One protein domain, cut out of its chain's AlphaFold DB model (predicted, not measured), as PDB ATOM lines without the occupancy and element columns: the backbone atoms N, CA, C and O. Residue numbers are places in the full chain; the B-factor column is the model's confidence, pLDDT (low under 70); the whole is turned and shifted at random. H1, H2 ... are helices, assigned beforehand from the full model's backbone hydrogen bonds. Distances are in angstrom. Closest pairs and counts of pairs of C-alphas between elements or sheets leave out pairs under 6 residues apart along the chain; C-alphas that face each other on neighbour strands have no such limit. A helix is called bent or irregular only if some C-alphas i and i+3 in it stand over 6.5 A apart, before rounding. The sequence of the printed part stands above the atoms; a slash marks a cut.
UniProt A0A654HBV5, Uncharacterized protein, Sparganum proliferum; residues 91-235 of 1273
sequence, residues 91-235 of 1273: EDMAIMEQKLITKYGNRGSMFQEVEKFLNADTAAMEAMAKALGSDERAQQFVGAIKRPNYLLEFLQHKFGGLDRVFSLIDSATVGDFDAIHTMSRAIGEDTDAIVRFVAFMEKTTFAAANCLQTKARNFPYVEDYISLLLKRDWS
ATOM      1  N   GLU A  91     173.914 172.018 153.736       86.81
ATOM      2  CA  GLU A  91     173.273 173.296 153.413       86.81
ATOM      3  C   GLU A  91     173.395 174.293 154.575       86.81
ATOM      4  O   GLU A  91     173.831 175.423 154.363       86.81
ATOM      5  N   ASP A  92     173.129 173.867 155.819       88.50
ATOM      6  CA  ASP A  92     173.346 174.703 157.012       88.50
ATOM      7  C   ASP A  92     174.803 175.174 157.109       88.50
ATOM      8  O   ASP A  92     175.072 176.340 157.413       88.50
ATOM      9  N   MET A  93     175.753 174.270 156.838       89.81
ATOM     10  CA  MET A  93     177.180 174.584 156.834       89.81
ATOM     11  C   MET A  93     177.533 175.613 155.763       89.81
ATOM     12  O   MET A  93     178.192 176.596 156.092       89.81
ATOM     13  N   ALA A  94     177.051 175.445 154.529       89.19
ATOM     14  CA  ALA A  94     177.274 176.403 153.447       89.19
ATOM     15  C   ALA A  94     176.653 177.781 153.755       89.19
ATOM     16  O   ALA A  94     177.289 178.810 153.537       89.19
ATOM     17  N   ILE A  95     175.446 177.823 154.332       93.00
ATOM     18  CA  ILE A  95     174.770 179.069 154.731       93.00
ATOM     19  C   ILE A  95     175.550 179.799 155.835       93.00
ATOM     20  O   ILE A  95     175.651 181.029 155.817       93.00
ATOM     21  N   MET A  96     176.098 179.072 156.810       93.81
ATOM     22  CA  MET A  96     176.890 179.665 157.892       93.81
ATOM     23  C   MET A  96     178.291 180.081 157.442       93.81
ATOM     24  O   MET A  96     178.734 181.175 157.790       93.81
ATOM     25  N   GLU A  97     178.952 179.269 156.616       93.50
ATOM     26  CA  GLU A  97     180.211 179.623 155.964       93.50
ATOM     27  C   GLU A  97     180.047 180.893 155.118       93.50
ATOM     28  O   GLU A  97     180.810 181.840 155.295       93.50
ATOM     29  N   GLN A  98     178.997 180.996 154.296       93.19
ATOM     30  CA  GLN A  98     178.749 182.191 153.486       93.19
ATOM     31  C   GLN A  98     178.506 183.445 154.342       93.19
ATOM     32  O   GLN A  98     179.004 184.522 154.008       93.19
ATOM     33  N   LYS A  99     177.791 183.334 155.472       95.00
ATOM     34  CA  LYS A  99     177.611 184.452 156.423       95.00
ATOM     35  C   LYS A  99     178.931 184.902 157.045       95.00
ATOM     36  O   LYS A  99     179.176 186.103 157.161       95.00
ATOM     37  N   LEU A 100     179.794 183.958 157.412       94.44
ATOM     38  CA  LEU A 100     181.120 184.261 157.942       94.44
ATOM     39  C   LEU A 100     182.027 184.870 156.867       94.44
ATOM     40  O   LEU A 100     182.637 185.901 157.124       94.44
ATOM     41  N   ILE A 101     182.060 184.324 155.651       94.69
ATOM     42  CA  ILE A 101     182.816 184.891 154.522       94.69
ATOM     43  C   ILE A 101     182.334 186.313 154.202       94.69
ATOM     44  O   ILE A 101     183.160 187.201 154.025       94.69
ATOM     45  N   THR A 102     181.021 186.568 154.224       95.62
ATOM     46  CA  THR A 102     180.454 187.914 154.016       95.62
ATOM     47  C   THR A 102     180.895 188.904 155.104       95.62
ATOM     48  O   THR A 102     181.118 190.076 154.815       95.62
ATOM     49  N   LYS A 103     181.061 188.451 156.356       95.69
ATOM     50  CA  LYS A 103     181.505 189.301 157.476       95.69
ATOM     51  C   LYS A 103     183.024 189.505 157.534       95.69
ATOM     52  O   LYS A 103     183.479 190.597 157.859       95.69
ATOM     53  N   TYR A 104     183.799 188.459 157.259       94.62
ATOM     54  CA  TYR A 104     185.264 188.444 157.363       94.62
ATOM     55  C   TYR A 104     185.965 188.666 156.008       94.62
ATOM     56  O   TYR A 104     187.187 188.591 155.917       94.62
ATOM     57  N   GLY A 105     185.204 188.934 154.944       93.56
ATOM     58  CA  GLY A 105     185.664 189.255 153.589       93.56
ATOM     59  C   GLY A 105     186.166 188.062 152.767       93.56
ATOM     60  O   GLY A 105     185.985 188.037 151.555       93.56
ATOM     61  N   ASN A 106     186.809 187.070 153.392       92.94
ATOM     62  CA  ASN A 106     187.318 185.881 152.704       92.94
ATOM     63  C   ASN A 106     187.449 184.656 153.634       92.94
ATOM     64  O   ASN A 106     187.494 184.773 154.861       92.94
ATOM     65  N   ARG A 107     187.579 183.470 153.023       90.94
ATOM     66  CA  ARG A 107     187.678 182.169 153.713       90.94
ATOM     67  C   ARG A 107     188.905 182.044 154.630       90.94
ATOM     68  O   ARG A 107     188.823 181.411 155.675       90.94
ATOM     69  N   GLY A 108     190.026 182.679 154.281       91.69
ATOM     70  CA  GLY A 108     191.233 182.695 155.112       91.69
ATOM     71  C   GLY A 108     191.059 183.529 156.382       91.69
ATOM     72  O   GLY A 108     191.391 183.067 157.467       91.69
ATOM     73  N   SER A 109     190.468 184.718 156.274       94.06
ATOM     74  CA  SER A 109     190.134 185.556 157.432       94.06
ATOM     75  C   SER A 109     189.062 184.919 158.326       94.06
ATOM     76  O   SER A 109     189.155 185.024 159.546       94.06
ATOM     77  N   MET A 110     188.109 184.171 157.753       95.62
ATOM     78  CA  MET A 110     187.216 183.304 158.533       95.62
ATOM     79  C   MET A 110     188.000 182.230 159.307       95.62
ATOM     80  O   MET A 110     187.780 182.066 160.505       95.62
ATOM     81  N   PHE A 111     188.920 181.501 158.662       95.31
ATOM     82  CA  PHE A 111     189.707 180.464 159.341       95.31
ATOM     83  C   PHE A 111     190.653 181.025 160.417       95.31
ATOM     84  O   PHE A 111     190.857 180.362 161.432       95.31
ATOM     85  N   GLN A 112     191.158 182.253 160.265       94.25
ATOM     86  CA  GLN A 112     191.894 182.955 161.327       94.25
ATOM     87  C   GLN A 112     191.016 183.235 162.556       94.25
ATOM     88  O   GLN A 112     191.485 183.102 163.683       94.25
ATOM     89  N   GLU A 113     189.743 183.592 162.368       94.62
ATOM     90  CA  GLU A 113     188.812 183.776 163.489       94.62
ATOM     91  C   GLU A 113     188.432 182.436 164.141       94.62
ATOM     92  O   GLU A 113     188.409 182.328 165.367       94.62
ATOM     93  N   VAL A 114     188.231 181.385 163.335       94.38
ATOM     94  CA  VAL A 114     188.036 180.006 163.821       94.38
ATOM     95  C   VAL A 114     189.243 179.536 164.641       94.38
ATOM     96  O   VAL A 114     189.060 178.905 165.677       94.38
ATOM     97  N   GLU A 115     190.475 179.871 164.245       93.81
ATOM     98  CA  GLU A 115     191.666 179.580 165.052       93.81
ATOM     99  C   GLU A 115     191.622 180.289 166.415       93.81
ATOM    100  O   GLU A 115     191.866 179.653 167.440       93.81
ATOM    101  N   LYS A 116     191.291 181.586 166.461       94.31
ATOM    102  CA  LYS A 116     191.154 182.318 167.734       94.31
ATOM    103  C   LYS A 116     190.070 181.698 168.625       94.31
ATOM    104  O   LYS A 116     190.316 181.471 169.808       94.31
ATOM    105  N   PHE A 117     188.917 181.346 168.049       94.38
ATOM    106  CA  PHE A 117     187.832 180.634 168.732       94.38
ATOM    107  C   PHE A 117     188.330 179.310 169.338       94.38
ATOM    108  O   PHE A 117     188.071 179.014 170.503       94.38
ATOM    109  N   LEU A 118     189.090 178.519 168.572       92.19
ATOM    110  CA  LEU A 118     189.672 177.244 169.014       92.19
ATOM    111  C   LEU A 118     190.762 177.416 170.089       92.19
ATOM    112  O   LEU A 118     190.950 176.515 170.904       92.19
ATOM    113  N   ASN A 119     191.419 178.577 170.130       90.88
ATOM    114  CA  ASN A 119     192.323 179.011 171.201       90.88
ATOM    115  C   ASN A 119     191.590 179.661 172.401       90.88
ATOM    116  O   ASN A 119     192.246 180.197 173.294       90.88
ATOM    117  N   ALA A 120     190.252 179.606 172.438       90.50
ATOM    118  CA  ALA A 120     189.380 180.175 173.473       90.50
ATOM    119  C   ALA A 120     189.461 181.710 173.648       90.50
ATOM    120  O   ALA A 120     189.195 182.229 174.734       90.50
ATOM    121  N   ASP A 121     189.770 182.450 172.580       93.62
ATOM    122  CA  ASP A 121     189.641 183.912 172.540       93.62
ATOM    123  C   ASP A 121     188.158 184.324 172.621       93.62
ATOM    124  O   ASP A 121     187.362 184.041 171.719       93.62
ATOM    125  N   THR A 122     187.778 185.005 173.706       92.62
ATOM    126  CA  THR A 122     186.398 185.454 173.939       92.62
ATOM    127  C   THR A 122     185.925 186.462 172.898       92.62
ATOM    128  O   THR A 122     184.768 186.396 172.491       92.62
ATOM    129  N   ALA A 123     186.808 187.331 172.396       94.25
ATOM    130  CA  ALA A 123     186.440 188.304 171.371       94.25
ATOM    131  C   ALA A 123     186.100 187.610 170.043       94.25
ATOM    132  O   ALA A 123     185.142 187.996 169.375       94.25
ATOM    133  N   ALA A 124     186.826 186.546 169.688       93.62
ATOM    134  CA  ALA A 124     186.519 185.728 168.514       93.62
ATOM    135  C   ALA A 124     185.232 184.905 168.689       93.62
ATOM    136  O   ALA A 124     184.451 184.783 167.744       93.62
ATOM    137  N   MET A 125     184.973 184.381 169.894       92.38
ATOM    138  CA  MET A 125     183.717 183.685 170.204       92.38
ATOM    139  C   MET A 125     182.506 184.619 170.047       92.38
ATOM    140  O   MET A 125     181.596 184.304 169.277       92.38
ATOM    141  N   GLU A 126     182.536 185.802 170.666       94.12
ATOM    142  CA  GLU A 126     181.496 186.833 170.521       94.12
ATOM    143  C   GLU A 126     181.356 187.322 169.069       94.12
ATOM    144  O   GLU A 126     180.245 187.514 168.563       94.12
ATOM    145  N   ALA A 127     182.472 187.500 168.354       94.75
ATOM    146  CA  ALA A 127     182.456 187.949 166.967       94.75
ATOM    147  C   ALA A 127     181.834 186.903 166.026       94.75
ATOM    148  O   ALA A 127     181.008 187.274 165.184       94.75
ATOM    149  N   MET A 128     182.140 185.612 166.188       94.38
ATOM    150  CA  MET A 128     181.502 184.540 165.416       94.38
ATOM    151  C   MET A 128     180.024 184.357 165.792       94.38
ATOM    152  O   MET A 128     179.182 184.238 164.899       94.38
ATOM    153  N   ALA A 129     179.669 184.430 167.077       95.19
ATOM    154  CA  ALA A 129     178.278 184.382 167.531       95.19
ATOM    155  C   ALA A 129     177.437 185.512 166.911       95.19
ATOM    156  O   ALA A 129     176.410 185.262 166.274       95.19
ATOM    157  N   LYS A 130     177.945 186.752 166.962       95.88
ATOM    158  CA  LYS A 130     177.349 187.934 166.315       95.88
ATOM    159  C   LYS A 130     177.321 187.846 164.778       95.88
ATOM    160  O   LYS A 130     176.653 188.653 164.142       95.88
ATOM    161  N   ALA A 131     178.059 186.924 164.155       94.38
ATOM    162  CA  ALA A 131     177.989 186.663 162.712       94.38
ATOM    163  C   ALA A 131     176.871 185.675 162.341       94.38
ATOM    164  O   ALA A 131     176.216 185.826 161.313       94.38
ATOM    165  N   LEU A 132     176.666 184.652 163.176       94.88
ATOM    166  CA  LEU A 132     175.775 183.520 162.899       94.88
ATOM    167  C   LEU A 132     174.383 183.655 163.542       94.88
ATOM    168  O   LEU A 132     173.437 182.970 163.135       94.88
ATOM    169  N   GLY A 133     174.255 184.563 164.512       93.62
ATOM    170  CA  GLY A 133     173.021 184.914 165.217       93.62
ATOM    171  C   GLY A 133     172.880 184.299 166.613       93.62
ATOM    172  O   GLY A 133     171.956 184.675 167.325       93.62
ATOM    173  N   SER A 134     173.766 183.381 167.014       93.88
ATOM    174  CA  SER A 134     173.829 182.832 168.377       93.88
ATOM    175  C   SER A 134     175.186 182.184 168.678       93.88
ATOM    176  O   SER A 134     175.875 181.715 167.765       93.88
ATOM    177  N   ASP A 135     175.538 182.106 169.965       90.75
ATOM    178  CA  ASP A 135     176.710 181.361 170.456       90.75
ATOM    179  C   ASP A 135     176.629 179.881 170.065       90.75
ATOM    180  O   ASP A 135     177.612 179.287 169.620       90.75
ATOM    181  N   GLU A 136     175.430 179.299 170.168       91.38
ATOM    182  CA  GLU A 136     175.144 177.908 169.808       91.38
ATOM    183  C   GLU A 136     175.530 177.612 168.357       91.38
ATOM    184  O   GLU A 136     176.206 176.620 168.097       91.38
ATOM    185  N   ARG A 137     175.182 178.493 167.405       90.88
ATOM    186  CA  ARG A 137     175.559 178.312 165.996       90.88
ATOM    187  C   ARG A 137     177.060 178.434 165.770       90.88
ATOM    188  O   ARG A 137     177.596 177.692 164.952       90.88
ATOM    189  N   ALA A 138     177.751 179.311 166.497       91.12
ATOM    190  CA  ALA A 138     179.208 179.393 166.422       91.12
ATOM    191  C   ALA A 138     179.877 178.118 166.960       91.12
ATOM    192  O   ALA A 138     180.746 177.552 166.294       91.12
ATOM    193  N   GLN A 139     179.403 177.591 168.093       90.75
ATOM    194  CA  GLN A 139     179.866 176.313 168.641       90.75
ATOM    195  C   GLN A 139     179.546 175.129 167.711       90.75
ATOM    196  O   GLN A 139     180.416 174.289 167.476       90.75
ATOM    197  N   GLN A 140     178.342 175.071 167.131       92.00
ATOM    198  CA  GLN A 140     177.949 174.038 166.167       92.00
ATOM    199  C   GLN A 140     178.800 174.099 164.887       92.00
ATOM    200  O   GLN A 140     179.269 173.059 164.428       92.00
ATOM    201  N   PHE A 141     179.053 175.292 164.335       93.12
ATOM    202  CA  PHE A 141     179.887 175.486 163.143       93.12
ATOM    203  C   PHE A 141     181.345 175.064 163.384       93.12
ATOM    204  O   PHE A 141     181.896 174.272 162.619       93.12
ATOM    205  N   VAL A 142     181.961 175.501 164.488       91.69
ATOM    206  CA  VAL A 142     183.334 175.099 164.848       91.69
ATOM    207  C   VAL A 142     183.408 173.598 165.178       91.69
ATOM    208  O   VAL A 142     184.349 172.911 164.774       91.69
ATOM    209  N   GLY A 143     182.378 173.040 165.823       91.12
ATOM    210  CA  GLY A 143     182.224 171.596 166.028       91.12
ATOM    211  C   GLY A 143     182.027 170.798 164.730       91.12
ATOM    212  O   GLY A 143     182.395 169.624 164.665       91.12
ATOM    213  N   ALA A 144     181.497 171.423 163.677       90.19
ATOM    214  CA  ALA A 144     181.354 170.828 162.355       90.19
ATOM    215  C   ALA A 144     182.626 170.944 161.498       90.19
ATOM    216  O   ALA A 144     182.937 169.982 160.799       90.19
ATOM    217  N   ILE A 145     183.420 172.018 161.621       90.44
ATOM    218  CA  ILE A 145     184.776 172.101 161.031       90.44
ATOM    219  C   ILE A 145     185.662 170.942 161.513       90.44
ATOM    220  O   ILE A 145     186.444 170.394 160.743       90.44
ATOM    221  N   LYS A 146     185.485 170.491 162.761       90.88
ATOM    222  CA  LYS A 146     186.163 169.308 163.321       90.88
ATOM    223  C   LYS A 146     185.707 167.957 162.730       90.88
ATOM    224  O   LYS A 146     186.243 166.917 163.120       90.88
ATOM    225  N   ARG A 147     184.727 167.920 161.815       86.38
ATOM    226  CA  ARG A 147     184.344 166.701 161.072       86.38
ATOM    227  C   ARG A 147     185.324 166.477 159.905       86.38
ATOM    228  O   ARG A 147     185.671 167.449 159.237       86.38
ATOM    229  N   PRO A 148     185.719 165.225 159.590       81.94
ATOM    230  CA  PRO A 148     186.752 164.939 158.586       81.94
ATOM    231  C   PRO A 148     186.579 165.628 157.222       81.94
ATOM    232  O   PRO A 148     187.566 166.086 156.654       81.94
ATOM    233  N   ASN A 149     185.340 165.757 156.733       79.31
ATOM    234  CA  ASN A 149     185.003 166.362 155.438       79.31
ATOM    235  C   ASN A 149     185.433 167.837 155.308       79.31
ATOM    236  O   ASN A 149     185.840 168.255 154.230       79.31
ATOM    237  N   TYR A 150     185.341 168.617 156.392       84.88
ATOM    238  CA  TYR A 150     185.659 170.054 156.409       84.88
ATOM    239  C   TYR A 150     187.057 170.333 156.980       84.88
ATOM    240  O   TYR A 150     187.699 171.330 156.646       84.88
ATOM    241  N   LEU A 151     187.552 169.424 157.823       90.44
ATOM    242  CA  LEU A 151     188.805 169.573 158.550       90.44
ATOM    243  C   LEU A 151     190.034 169.681 157.632       90.44
ATOM    244  O   LEU A 151     190.955 170.427 157.959       90.44
ATOM    245  N   LEU A 152     190.054 169.002 156.475       88.88
ATOM    246  CA  LEU A 152     191.177 169.089 155.529       88.88
ATOM    247  C   LEU A 152     191.433 170.535 155.071       88.88
ATOM    248  O   LEU A 152     192.584 170.961 155.025       88.88
ATOM    249  N   GLU A 153     190.378 171.299 154.777       88.19
ATOM    250  CA  GLU A 153     190.491 172.667 154.251       88.19
ATOM    251  C   GLU A 153     190.965 173.654 155.334       88.19
ATOM    252  O   GLU A 153     191.797 174.527 155.073       88.19
ATOM    253  N   PHE A 154     190.520 173.459 156.581       93.00
ATOM    254  CA  PHE A 154     191.033 174.206 157.730       93.00
ATOM    255  C   PHE A 154     192.513 173.882 158.006       93.00
ATOM    256  O   PHE A 154     193.326 174.791 158.188       93.00
ATOM    257  N   LEU A 155     192.902 172.600 157.985       93.00
ATOM    258  CA  LEU A 155     194.303 172.194 158.163       93.00
ATOM    259  C   LEU A 155     195.188 172.701 157.008       93.00
ATOM    260  O   LEU A 155     196.309 173.142 157.257       93.00
ATOM    261  N   GLN A 156     194.685 172.713 155.767       91.50
ATOM    262  CA  GLN A 156     195.376 173.275 154.598       91.50
ATOM    263  C   GLN A 156     195.693 174.758 154.803       91.50
ATOM    264  O   GLN A 156     196.826 175.176 154.553       91.50
ATOM    265  N   HIS A 157     194.725 175.540 155.291       91.44
ATOM    266  CA  HIS A 157     194.955 176.933 155.670       91.44
ATOM    267  C   HIS A 157     195.990 177.035 156.800       91.44
ATOM    268  O   HIS A 157     196.979 177.756 156.670       91.44
ATOM    269  N   LYS A 158     195.806 176.266 157.880       93.50
ATOM    270  CA  LYS A 158     196.621 176.367 159.096       93.50
ATOM    271  C   LYS A 158     198.089 175.971 158.904       93.50
ATOM    272  O   LYS A 158     198.971 176.590 159.499       93.50
ATOM    273  N   PHE A 159     198.370 174.967 158.075       93.31
ATOM    274  CA  PHE A 159     199.740 174.536 157.773       93.31
ATOM    275  C   PHE A 159     200.326 175.192 156.514       93.31
ATOM    276  O   PHE A 159     201.539 175.116 156.304       93.31
ATOM    277  N   GLY A 160     199.517 175.897 155.717       88.25
ATOM    278  CA  GLY A 160     199.962 176.639 154.536       88.25
ATOM    279  C   GLY A 160     200.247 175.747 153.325       88.25
ATOM    280  O   GLY A 160     201.320 175.854 152.735       88.25
ATOM    281  N   GLY A 161     199.309 174.859 152.983       86.12
ATOM    282  CA  GLY A 161     199.361 173.998 151.792       86.12
ATOM    283  C   GLY A 161     199.056 172.524 152.074       86.12
ATOM    284  O   GLY A 161     199.347 172.017 153.159       86.12
ATOM    285  N   LEU A 162     198.482 171.826 151.086       81.19
ATOM    286  CA  LEU A 162     198.063 170.424 151.226       81.19
ATOM    287  C   LEU A 162     199.242 169.476 151.465       81.19
ATOM    288  O   LEU A 162     199.131 168.620 152.334       81.19
ATOM    289  N   ASP A 163     200.385 169.669 150.802       81.81
ATOM    290  CA  ASP A 163     201.594 168.839 150.959       81.81
ATOM    291  C   ASP A 163     202.034 168.665 152.417       81.81
ATOM    292  O   ASP A 163     202.529 167.609 152.809       81.81
ATOM    293  N   ARG A 164     201.865 169.712 153.233       88.44
ATOM    294  CA  ARG A 164     202.211 169.692 154.659       88.44
ATOM    295  C   ARG A 164     201.182 168.926 155.480       88.44
ATOM    296  O   ARG A 164     201.562 168.247 156.426       88.44
ATOM    297  N   VAL A 165     199.903 169.011 155.114       88.94
ATOM    298  CA  VAL A 165     198.830 168.248 155.766       88.94
ATOM    299  C   VAL A 165     198.930 166.772 155.398       88.94
ATOM    300  O   VAL A 165     198.901 165.941 156.296       88.94
ATOM    301  N   PHE A 166     199.139 166.441 154.119       86.44
ATOM    302  CA  PHE A 166     199.411 165.070 153.688       86.44
ATOM    303  C   PHE A 166     200.665 164.522 154.368       86.44
ATOM    304  O   PHE A 166     200.556 163.511 155.041       86.44
ATOM    305  N   SER A 167     201.788 165.250 154.385       87.88
ATOM    306  CA  SER A 167     202.985 164.805 155.116       87.88
ATOM    307  C   SER A 167     202.750 164.563 156.618       87.88
ATOM    308  O   SER A 167     203.441 163.730 157.196       87.88
ATOM    309  N   LEU A 168     201.808 165.267 157.262       89.94
ATOM    310  CA  LEU A 168     201.409 165.016 158.656       89.94
ATOM    311  C   LEU A 168     200.444 163.824 158.794       89.94
ATOM    312  O   LEU A 168     200.502 163.122 159.802       89.94
ATOM    313  N   ILE A 169     199.577 163.577 157.806       87.88
ATOM    314  CA  ILE A 169     198.721 162.382 157.727       87.88
ATOM    315  C   ILE A 169     199.581 161.135 157.487       87.88
ATOM    316  O   ILE A 169     199.400 160.142 158.184       87.88
ATOM    317  N   ASP A 170     200.545 161.201 156.571       84.38
ATOM    318  CA  ASP A 170     201.456 160.109 156.231       84.38
ATOM    319  C   ASP A 170     202.243 159.688 157.485       84.38
ATOM    320  O   ASP A 170     202.116 158.548 157.942       84.38
ATOM    321  N   SER A 171     202.927 160.635 158.146       87.75
ATOM    322  CA  SER A 171     203.567 160.418 159.455       87.75
ATOM    323  C   SER A 171     202.610 159.812 160.493       87.75
ATOM    324  O   SER A 171     202.956 158.829 161.152       87.75
ATOM    325  N   ALA A 172     201.386 160.338 160.610       87.88
ATOM    326  CA  ALA A 172     200.379 159.830 161.542       87.88
ATOM    327  C   ALA A 172     199.965 158.373 161.254       87.88
ATOM    328  O   ALA A 172     199.824 157.581 162.187       87.88
ATOM    329  N   THR A 173     199.817 157.985 159.982       82.56
ATOM    330  CA  THR A 173     199.532 156.589 159.595       82.56
ATOM    331  C   THR A 173     200.702 155.643 159.877       82.56
ATOM    332  O   THR A 173     200.466 154.500 160.262       82.56
ATOM    333  N   VAL A 174     201.948 156.132 159.822       82.38
ATOM    334  CA  VAL A 174     203.166 155.425 160.280       82.38
ATOM    335  C   VAL A 174     203.325 155.473 161.824       82.38
ATOM    336  O   VAL A 174     204.316 155.014 162.396       82.38
ATOM    337  N   GLY A 175     202.313 155.969 162.543       81.56
ATOM    338  CA  GLY A 175     202.234 155.926 164.005       81.56
ATOM    339  C   GLY A 175     202.980 157.047 164.734       81.56
ATOM    340  O   GLY A 175     203.169 156.938 165.945       81.56
ATOM    341  N   ASP A 176     203.394 158.111 164.038       88.56
ATOM    342  CA  ASP A 176     203.912 159.329 164.669       88.56
ATOM    343  C   ASP A 176     202.762 160.124 165.315       88.56
ATOM    344  O   ASP A 176     201.958 160.791 164.652       88.56
ATOM    345  N   PHE A 177     202.692 160.081 166.645       89.06
ATOM    346  CA  PHE A 177     201.729 160.875 167.398       89.06
ATOM    347  C   PHE A 177     202.161 162.309 167.657       89.06
ATOM    348  O   PHE A 177     201.306 163.100 168.037       89.06
ATOM    349  N   ASP A 178     203.407 162.705 167.412       90.06
ATOM    350  CA  ASP A 178     203.771 164.120 167.458       90.06
ATOM    351  C   ASP A 178     203.260 164.864 166.210       90.06
ATOM    352  O   ASP A 178     202.859 166.029 166.331       90.06
ATOM    353  N   ALA A 179     203.094 164.180 165.070       92.06
ATOM    354  CA  ALA A 179     202.278 164.662 163.950       92.06
ATOM    355  C   ALA A 179     200.792 164.818 164.343       92.06
ATOM    356  O   ALA A 179     200.215 165.898 164.168       92.06
ATOM    357  N   ILE A 180     200.181 163.801 164.972       91.75
ATOM    358  CA  ILE A 180     198.787 163.877 165.466       91.75
ATOM    359  C   ILE A 180     198.613 164.971 166.528       91.75
ATOM    360  O   ILE A 180     197.655 165.736 166.454       91.75
ATOM    361  N   HIS A 181     199.539 165.119 167.475       92.19
ATOM    362  CA  HIS A 181     199.516 166.186 168.476       92.19
ATOM    363  C   HIS A 181     199.720 167.573 167.852       92.19
ATOM    364  O   HIS A 181     199.234 168.560 168.402       92.19
ATOM    365  N   THR A 182     200.423 167.673 166.722       94.62
ATOM    366  CA  THR A 182     200.622 168.936 165.994       94.62
ATOM    367  C   THR A 182     199.360 169.343 165.234       94.62
ATOM    368  O   THR A 182     198.926 170.486 165.365       94.62
ATOM    369  N   MET A 183     198.699 168.407 164.544       94.81
ATOM    370  CA  MET A 183     197.363 168.640 163.975       94.81
ATOM    371  C   MET A 183     196.298 168.878 165.063       94.81
ATOM    372  O   MET A 183     195.386 169.671 164.873       94.81
ATOM    373  N   SER A 184     196.426 168.241 166.229       93.06
ATOM    374  CA  SER A 184     195.489 168.372 167.353       93.06
ATOM    375  C   SER A 184     195.564 169.756 167.997       93.06
ATOM    376  O   SER A 184     194.538 170.415 168.171       93.06
ATOM    377  N   ARG A 185     196.779 170.264 168.254       92.75
ATOM    378  CA  ARG A 185     197.003 171.645 168.718       92.75
ATOM    379  C   ARG A 185     196.444 172.693 167.751       92.75
ATOM    380  O   ARG A 185     195.997 173.736 168.205       92.75
ATOM    381  N   ALA A 186     196.395 172.409 166.448       91.62
ATOM    382  CA  ALA A 186     195.748 173.286 165.471       91.62
ATOM    383  C   ALA A 186     194.212 173.379 165.620       91.62
ATOM    384  O   ALA A 186     193.638 174.344 165.125       91.62
ATOM    385  N   ILE A 187     193.547 172.431 166.299       92.94
ATOM    386  CA  ILE A 187     192.082 172.415 166.494       92.94
ATOM    387  C   ILE A 187     191.634 172.401 167.965       92.94
ATOM    388  O   ILE A 187     190.640 171.759 168.324       92.94
ATOM    389  N   GLY A 188     192.352 173.126 168.829       89.25
ATOM    390  CA  GLY A 188     192.009 173.236 170.253       89.25
ATOM    391  C   GLY A 188     192.199 171.915 171.005       89.25
ATOM    392  O   GLY A 188     191.309 171.477 171.730       89.25
ATOM    393  N   GLU A 189     193.327 171.246 170.749       89.50
ATOM    394  CA  GLU A 189     193.779 169.982 171.363       89.50
ATOM    395  C   GLU A 189     192.838 168.767 171.172       89.50
ATOM    396  O   GLU A 189     192.960 167.738 171.849       89.50
ATOM    397  N   ASP A 190     191.940 168.838 170.181       90.12
ATOM    398  CA  ASP A 190     190.969 167.792 169.836       90.12
ATOM    399  C   ASP A 190     191.611 166.620 169.076       90.12
ATOM    400  O   ASP A 190     191.402 166.366 167.886       90.12
ATOM    401  N   THR A 191     192.409 165.866 169.822       90.00
ATOM    402  CA  THR A 191     193.102 164.657 169.361       90.00
ATOM    403  C   THR A 191     192.110 163.609 168.840       90.00
ATOM    404  O   THR A 191     192.436 162.826 167.950       90.00
ATOM    405  N   ASP A 192     190.868 163.633 169.324       89.12
ATOM    406  CA  ASP A 192     189.803 162.715 168.929       89.12
ATOM    407  C   ASP A 192     189.223 163.033 167.545       89.12
ATOM    408  O   ASP A 192     188.819 162.118 166.824       89.12
ATOM    409  N   ALA A 193     189.141 164.307 167.156       89.69
ATOM    410  CA  ALA A 193     188.848 164.716 165.786       89.69
ATOM    411  C   ALA A 193     189.994 164.331 164.835       89.69
ATOM    412  O   ALA A 193     189.721 163.719 163.802       89.69
ATOM    413  N   ILE A 194     191.260 164.556 165.214       93.88
ATOM    414  CA  ILE A 194     192.412 164.159 164.381       93.88
ATOM    415  C   ILE A 194     192.495 162.644 164.183       93.88
ATOM    416  O   ILE A 194     192.625 162.197 163.049       93.88
ATOM    417  N   VAL A 195     192.366 161.829 165.234       89.69
ATOM    418  CA  VAL A 195     192.405 160.360 165.095       89.69
ATOM    419  C   VAL A 195     191.254 159.852 164.215       89.69
ATOM    420  O   VAL A 195     191.452 158.943 163.408       89.69
ATOM    421  N   ARG A 196     190.061 160.461 164.300       88.69
ATOM    422  CA  ARG A 196     188.950 160.158 163.377       88.69
ATOM    423  C   ARG A 196     189.262 160.573 161.940       88.69
ATOM    424  O   ARG A 196     188.870 159.851 161.034       88.69
ATOM    425  N   PHE A 197     189.946 161.694 161.736       89.69
ATOM    426  CA  PHE A 197     190.344 162.204 160.426       89.69
ATOM    427  C   PHE A 197     191.447 161.363 159.773       89.69
ATOM    428  O   PHE A 197     191.269 160.944 158.637       89.69
ATOM    429  N   VAL A 198     192.520 161.010 160.485       87.94
ATOM    430  CA  VAL A 198     193.587 160.136 159.958       87.94
ATOM    431  C   VAL A 198     193.028 158.752 159.602       87.94
ATOM    432  O   VAL A 198     193.205 158.289 158.478       87.94
ATOM    433  N   ALA A 199     192.248 158.130 160.494       84.19
ATOM    434  CA  ALA A 199     191.612 156.834 160.228       84.19
ATOM    435  C   ALA A 199     190.482 156.889 159.173       84.19
ATOM    436  O   ALA A 199     190.022 155.846 158.705       84.19
ATOM    437  N   PHE A 200     190.001 158.084 158.823       81.75
ATOM    438  CA  PHE A 200     189.086 158.327 157.707       81.75
ATOM    439  C   PHE A 200     189.872 158.469 156.403       81.75
ATOM    440  O   PHE A 200     189.575 157.749 155.457       81.75
ATOM    441  N   MET A 201     190.929 159.286 156.383       79.75
ATOM    442  CA  MET A 201     191.823 159.441 155.233       79.75
ATOM    443  C   MET A 201     192.454 158.105 154.823       79.75
ATOM    444  O   MET A 201     192.398 157.767 153.647       79.75
ATOM    445  N   GLU A 202     192.948 157.288 155.762       77.62
ATOM    446  CA  GLU A 202     193.487 155.955 155.442       77.62
ATOM    447  C   GLU A 202     192.434 155.058 154.765       77.62
ATOM    448  O   GLU A 202     192.697 154.452 153.724       77.62
ATOM    449  N   LYS A 203     191.215 155.001 155.319       72.69
ATOM    450  CA  LYS A 203     190.107 154.220 154.742       72.69
ATOM    451  C   LYS A 203     189.683 154.740 153.377       72.69
ATOM    452  O   LYS A 203     189.359 153.932 152.514       72.69
ATOM    453  N   THR A 204     189.694 156.054 153.181       65.06
ATOM    454  CA  THR A 204     189.359 156.703 151.913       65.06
ATOM    455  C   THR A 204     190.422 156.429 150.854       65.06
ATOM    456  O   THR A 204     190.067 156.004 149.760       65.06
ATOM    457  N   THR A 205     191.713 156.564 151.172       63.56
ATOM    458  CA  THR A 205     192.816 156.206 150.264       63.56
ATOM    459  C   THR A 205     192.769 154.721 149.904       63.56
ATOM    460  O   THR A 205     192.868 154.367 148.731       63.56
ATOM    461  N   PHE A 206     192.521 153.841 150.881       61.03
ATOM    462  CA  PHE A 206     192.329 152.412 150.631       61.03
ATOM    463  C   PHE A 206     191.092 152.140 149.758       61.03
ATOM    464  O   PHE A 206     191.170 151.356 148.814       61.03
ATOM    465  N   ALA A 207     189.955 152.792 150.011       56.31
ATOM    466  CA  ALA A 207     188.746 152.642 149.199       56.31
ATOM    467  C   ALA A 207     188.949 153.147 147.761       56.31
ATOM    468  O   ALA A 207     188.542 152.464 146.822       56.31
ATOM    469  N   ALA A 208     189.624 154.286 147.579       53.53
ATOM    470  CA  ALA A 208     189.969 154.838 146.273       53.53
ATOM    471  C   ALA A 208     190.912 153.902 145.502       53.53
ATOM    472  O   ALA A 208     190.604 153.544 144.368       53.53
ATOM    473  N   ALA A 209     191.985 153.409 146.132       54.06
ATOM    474  CA  ALA A 209     192.885 152.423 145.531       54.06
ATOM    475  C   ALA A 209     192.134 151.148 145.100       54.06
ATOM    476  O   ALA A 209     192.275 150.702 143.962       54.06
ATOM    477  N   ASN A 210     191.252 150.609 145.950       51.28
ATOM    478  CA  ASN A 210     190.410 149.463 145.589       51.28
ATOM    479  C   ASN A 210     189.421 149.781 144.448       51.28
ATOM    480  O   ASN A 210     189.147 148.905 143.632       51.28
ATOM    481  N   CYS A 211     188.887 151.002 144.349       48.75
ATOM    482  CA  CYS A 211     187.977 151.404 143.263       48.75
ATOM    483  C   CYS A 211     188.701 151.719 141.943       48.75
ATOM    484  O   CYS A 211     188.090 151.614 140.885       48.75
ATOM    485  N   LEU A 212     189.995 152.046 141.987       46.78
ATOM    486  CA  LEU A 212     190.871 152.109 140.811       46.78
ATOM    487  C   LEU A 212     191.330 150.704 140.368       46.78
ATOM    488  O   LEU A 212     191.593 150.479 139.190       46.78
ATOM    489  N   GLN A 213     191.389 149.739 141.293       46.62
ATOM    490  CA  GLN A 213     191.728 148.336 141.010       46.62
ATOM    491  C   GLN A 213     190.517 147.463 140.617       46.62
ATOM    492  O   GLN A 213     190.700 146.415 139.999       46.62
ATOM    493  N   THR A 214     189.281 147.857 140.948       37.97
ATOM    494  CA  THR A 214     188.061 147.060 140.703       37.97
ATOM    495  C   THR A 214     187.022 147.830 139.885       37.97
ATOM    496  O   THR A 214     186.741 148.992 140.156       37.97
ATOM    497  N   LYS A 215     186.432 147.185 138.863       46.19
ATOM    498  CA  LYS A 215     185.589 147.830 137.834       46.19
ATOM    499  C   LYS A 215     184.425 148.672 138.400       46.19
ATOM    500  O   LYS A 215     183.352 148.126 138.649       46.19
ATOM    501  N   ALA A 216     184.624 149.993 138.475       39.59
ATOM    502  CA  ALA A 216     183.669 151.121 138.486       39.59
ATOM    503  C   ALA A 216     182.488 151.153 139.490       39.59
ATOM    504  O   ALA A 216     182.155 152.221 139.995       39.59
ATOM    505  N   ARG A 217     181.822 150.038 139.810       36.91
ATOM    506  CA  ARG A 217     180.476 150.002 140.426       36.91
ATOM    507  C   ARG A 217     180.369 150.506 141.877       36.91
ATOM    508  O   ARG A 217     179.264 150.560 142.402       36.91
ATOM    509  N   ASN A 218     181.479 150.901 142.502       38.44
ATOM    510  CA  ASN A 218     181.525 151.467 143.858       38.44
ATOM    511  C   ASN A 218     181.777 152.994 143.890       38.44
ATOM    512  O   ASN A 218     181.791 153.581 144.972       38.44
ATOM    513  N   PHE A 219     181.954 153.648 142.733       40.12
ATOM    514  CA  PHE A 219     182.346 155.066 142.627       40.12
ATOM    515  C   PHE A 219     181.477 156.102 143.376       40.12
ATOM    516  O   PHE A 219     182.063 157.059 143.883       40.12
ATOM    517  N   PRO A 220     180.140 155.952 143.528       43.59
ATOM    518  CA  PRO A 220     179.309 156.947 144.224       43.59
ATOM    519  C   PRO A 220     179.671 157.190 145.699       43.59
ATOM    520  O   PRO A 220     179.238 158.175 146.283       43.59
ATOM    521  N   TYR A 221     180.471 156.312 146.315       41.69
ATOM    522  CA  TYR A 221     181.003 156.500 147.672       41.69
ATOM    523  C   TYR A 221     182.390 157.170 147.698       41.69
ATOM    524  O   TYR A 221     182.959 157.356 148.771       41.69
ATOM    525  N   VAL A 222     182.946 157.492 146.525       42.94
ATOM    526  CA  VAL A 222     184.316 157.994 146.320       42.94
ATOM    527  C   VAL A 222     184.337 159.335 145.564       42.94
ATOM    528  O   VAL A 222     185.356 160.011 145.575       42.94
ATOM    529  N   GLU A 223     183.227 159.777 144.962       44.62
ATOM    530  CA  GLU A 223     183.127 161.014 144.161       44.62
ATOM    531  C   GLU A 223     183.543 162.290 144.928       44.62
ATOM    532  O   GLU A 223     184.412 163.039 144.468       44.62
ATOM    533  N   ASP A 224     183.018 162.484 146.144       45.09
ATOM    534  CA  ASP A 224     183.429 163.562 147.064       45.09
ATOM    535  C   ASP A 224     184.930 163.502 147.400       45.09
ATOM    536  O   ASP A 224     185.582 164.524 147.616       45.09
ATOM    537  N   TYR A 225     185.501 162.296 147.437       51.50
ATOM    538  CA  TYR A 225     186.884 162.056 147.842       51.50
ATOM    539  C   TYR A 225     187.878 162.168 146.697       51.50
ATOM    540  O   TYR A 225     188.981 162.653 146.914       51.50
ATOM    541  N   ILE A 226     187.483 161.811 145.478       49.03
ATOM    542  CA  ILE A 226     188.225 162.161 144.267       49.03
ATOM    543  C   ILE A 226     188.196 163.679 144.091       49.03
ATOM    544  O   ILE A 226     189.227 164.262 143.792       49.03
ATOM    545  N   SER A 227     187.088 164.342 144.423       50.78
ATOM    546  CA  SER A 227     187.006 165.806 144.454       50.78
ATOM    547  C   SER A 227     187.883 166.440 145.554       50.78
ATOM    548  O   SER A 227     188.474 167.491 145.329       50.78
ATOM    549  N   LEU A 228     188.040 165.809 146.727       51.34
ATOM    550  CA  LEU A 228     189.005 166.235 147.759       51.34
ATOM    551  C   LEU A 228     190.464 165.956 147.369       51.34
ATOM    552  O   LEU A 228     191.337 166.769 147.662       51.34
ATOM    553  N   LEU A 229     190.738 164.837 146.694       48.81
ATOM    554  CA  LEU A 229     192.064 164.495 146.184       48.81
ATOM    555  C   LEU A 229     192.472 165.452 145.055       48.81
ATOM    556  O   LEU A 229     193.556 166.022 145.119       48.81
ATOM    557  N   LEU A 230     191.594 165.727 144.087       49.75
ATOM    558  CA  LEU A 230     191.804 166.662 142.968       49.75
ATOM    559  C   LEU A 230     191.932 168.145 143.383       49.75
ATOM    560  O   LEU A 230     192.217 168.977 142.528       49.75
ATOM    561  N   LYS A 231     191.778 168.488 144.674       51.91
ATOM    562  CA  LYS A 231     192.150 169.810 145.226       51.91
ATOM    563  C   LYS A 231     193.656 169.970 145.491       51.91
ATOM    564  O   LYS A 231     194.098 171.082 145.770       51.91
ATOM    565  N   ARG A 232     194.441 168.886 145.443       49.59
ATOM    566  CA  ARG A 232     195.915 168.917 145.386       49.59
ATOM    567  C   ARG A 232     196.351 169.373 143.993       49.59
ATOM    568  O   ARG A 232     195.715 169.007 143.012       49.59
ATOM    569  N   ASP A 233     197.457 170.104 143.899       49.16
ATOM    570  CA  ASP A 233     198.122 170.346 142.616       49.16
ATOM    571  C   ASP A 233     198.813 169.044 142.170       49.16
ATOM    572  O   ASP A 233     199.920 168.736 142.611       49.16
ATOM    573  N   TRP A 234     198.137 168.233 141.351       49.62
ATOM    574  CA  TRP A 234     198.709 167.000 140.798       49.62
ATOM    575  C   TRP A 234     199.711 167.332 139.690       49.62
ATOM    576  O   TRP A 234     199.410 168.106 138.780       49.62
ATOM    577  N   SER A 235     200.890 166.715 139.729       51.78
ATOM    578  CA  SER A 235     201.827 166.747 138.604       51.78
ATOM    579  C   SER A 235     201.318 165.912 137.424       51.78
ATOM    580  O   SER A 235     200.590 164.937 137.613       51.78
TER     581      SER A 235
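What this domain is: This is residues 91 to 235 of the 1273 residues of an uncharacterized protein of Sparganum proliferum (UniProt A0A654HBV5). The long helix H8 packs with residues 191 to 202 on H5, H6 and H7 to make one lobe, and its far end reaches out as an arm; H1, H2, H3 and H4 make a second lobe, with H5 between the two groups. At the arm's tip residues 212 to 217 stick out, and the chain then folds back to the short helix H9, loosely placed near H5 and H8. The printed part has 145 residues, with nine named helices, H1 to H9 in chain order, and no named strand: the class is all helix. It is compact, with a radius of gyration of the C-alphas of 16.3 A and spans of 50 by 33 by 28 A.

How they stand to each other: H8, residues 191 to 213, touches H7, residues 177 to 185, at a steep tilt of 65 degrees, opposite ways; the closest C-alphas are those of Ser 184 and Thr 191, 4.9 A apart. H8 touches H6, residues 162 to 173, about perpendicular at 83 degrees, closest at the C-alphas of Ile 169 and Val 198, 6.0 A. The hub is H5, residues 148 to 159, which touches H8, closest at the C-alphas of Pro 148 and Phe 197, 4.9 A. H5 only just touches H2, residues 107 to 118, with 3 pairs of C-alphas within 8 A, the closest those of Phe 111 and Phe 154, 6.6 A. H3, residues 122 to 132, touches H4, residues 135 to 145, about perpendicular at 88 degrees, closest at the C-alphas of Ala 129 and Asp 135, 4.5 A. H1, residues 91 to 104, touches H3 at a steep tilt of 60 degrees, opposite ways, closest at the C-alphas of Leu 100 and Ala 131, 6.2 A. H9, residues 223 to 229, is near H5 and is close to but not clearly touching H8, closest at the C-alphas of Thr 204 and Tyr 225, 7.2 A. The helix packing is mostly crossed, the lines of touching helices standing at wide angles. Every O i to N i+4 pair is within hydrogen-bond range in H1, H2, H3, H4, H6, H7 and H9; in H5 it is 5 of 8 and in H8 18 of 19.

Where its parts are: H8 measures 32.7 A, from C-alpha 191 at (193.102, 164.657, 169.361) to C-alpha 213 at (191.728, 148.336, 141.010). H1 measures 19.7 A and begins at C-alpha 91, (173.273, 173.296, 153.413). H5 is only just irregular: C-alphas 149 and 152 are 6.8 A apart.

The domain as a whole: The C-alphas farthest apart are those of Ala 123 and Lys 215, 52.6 A. The printed part has no cut, and no link is long. Mean pLDDT of the printed part is 81.2, and residues 204 to 235 are under 70.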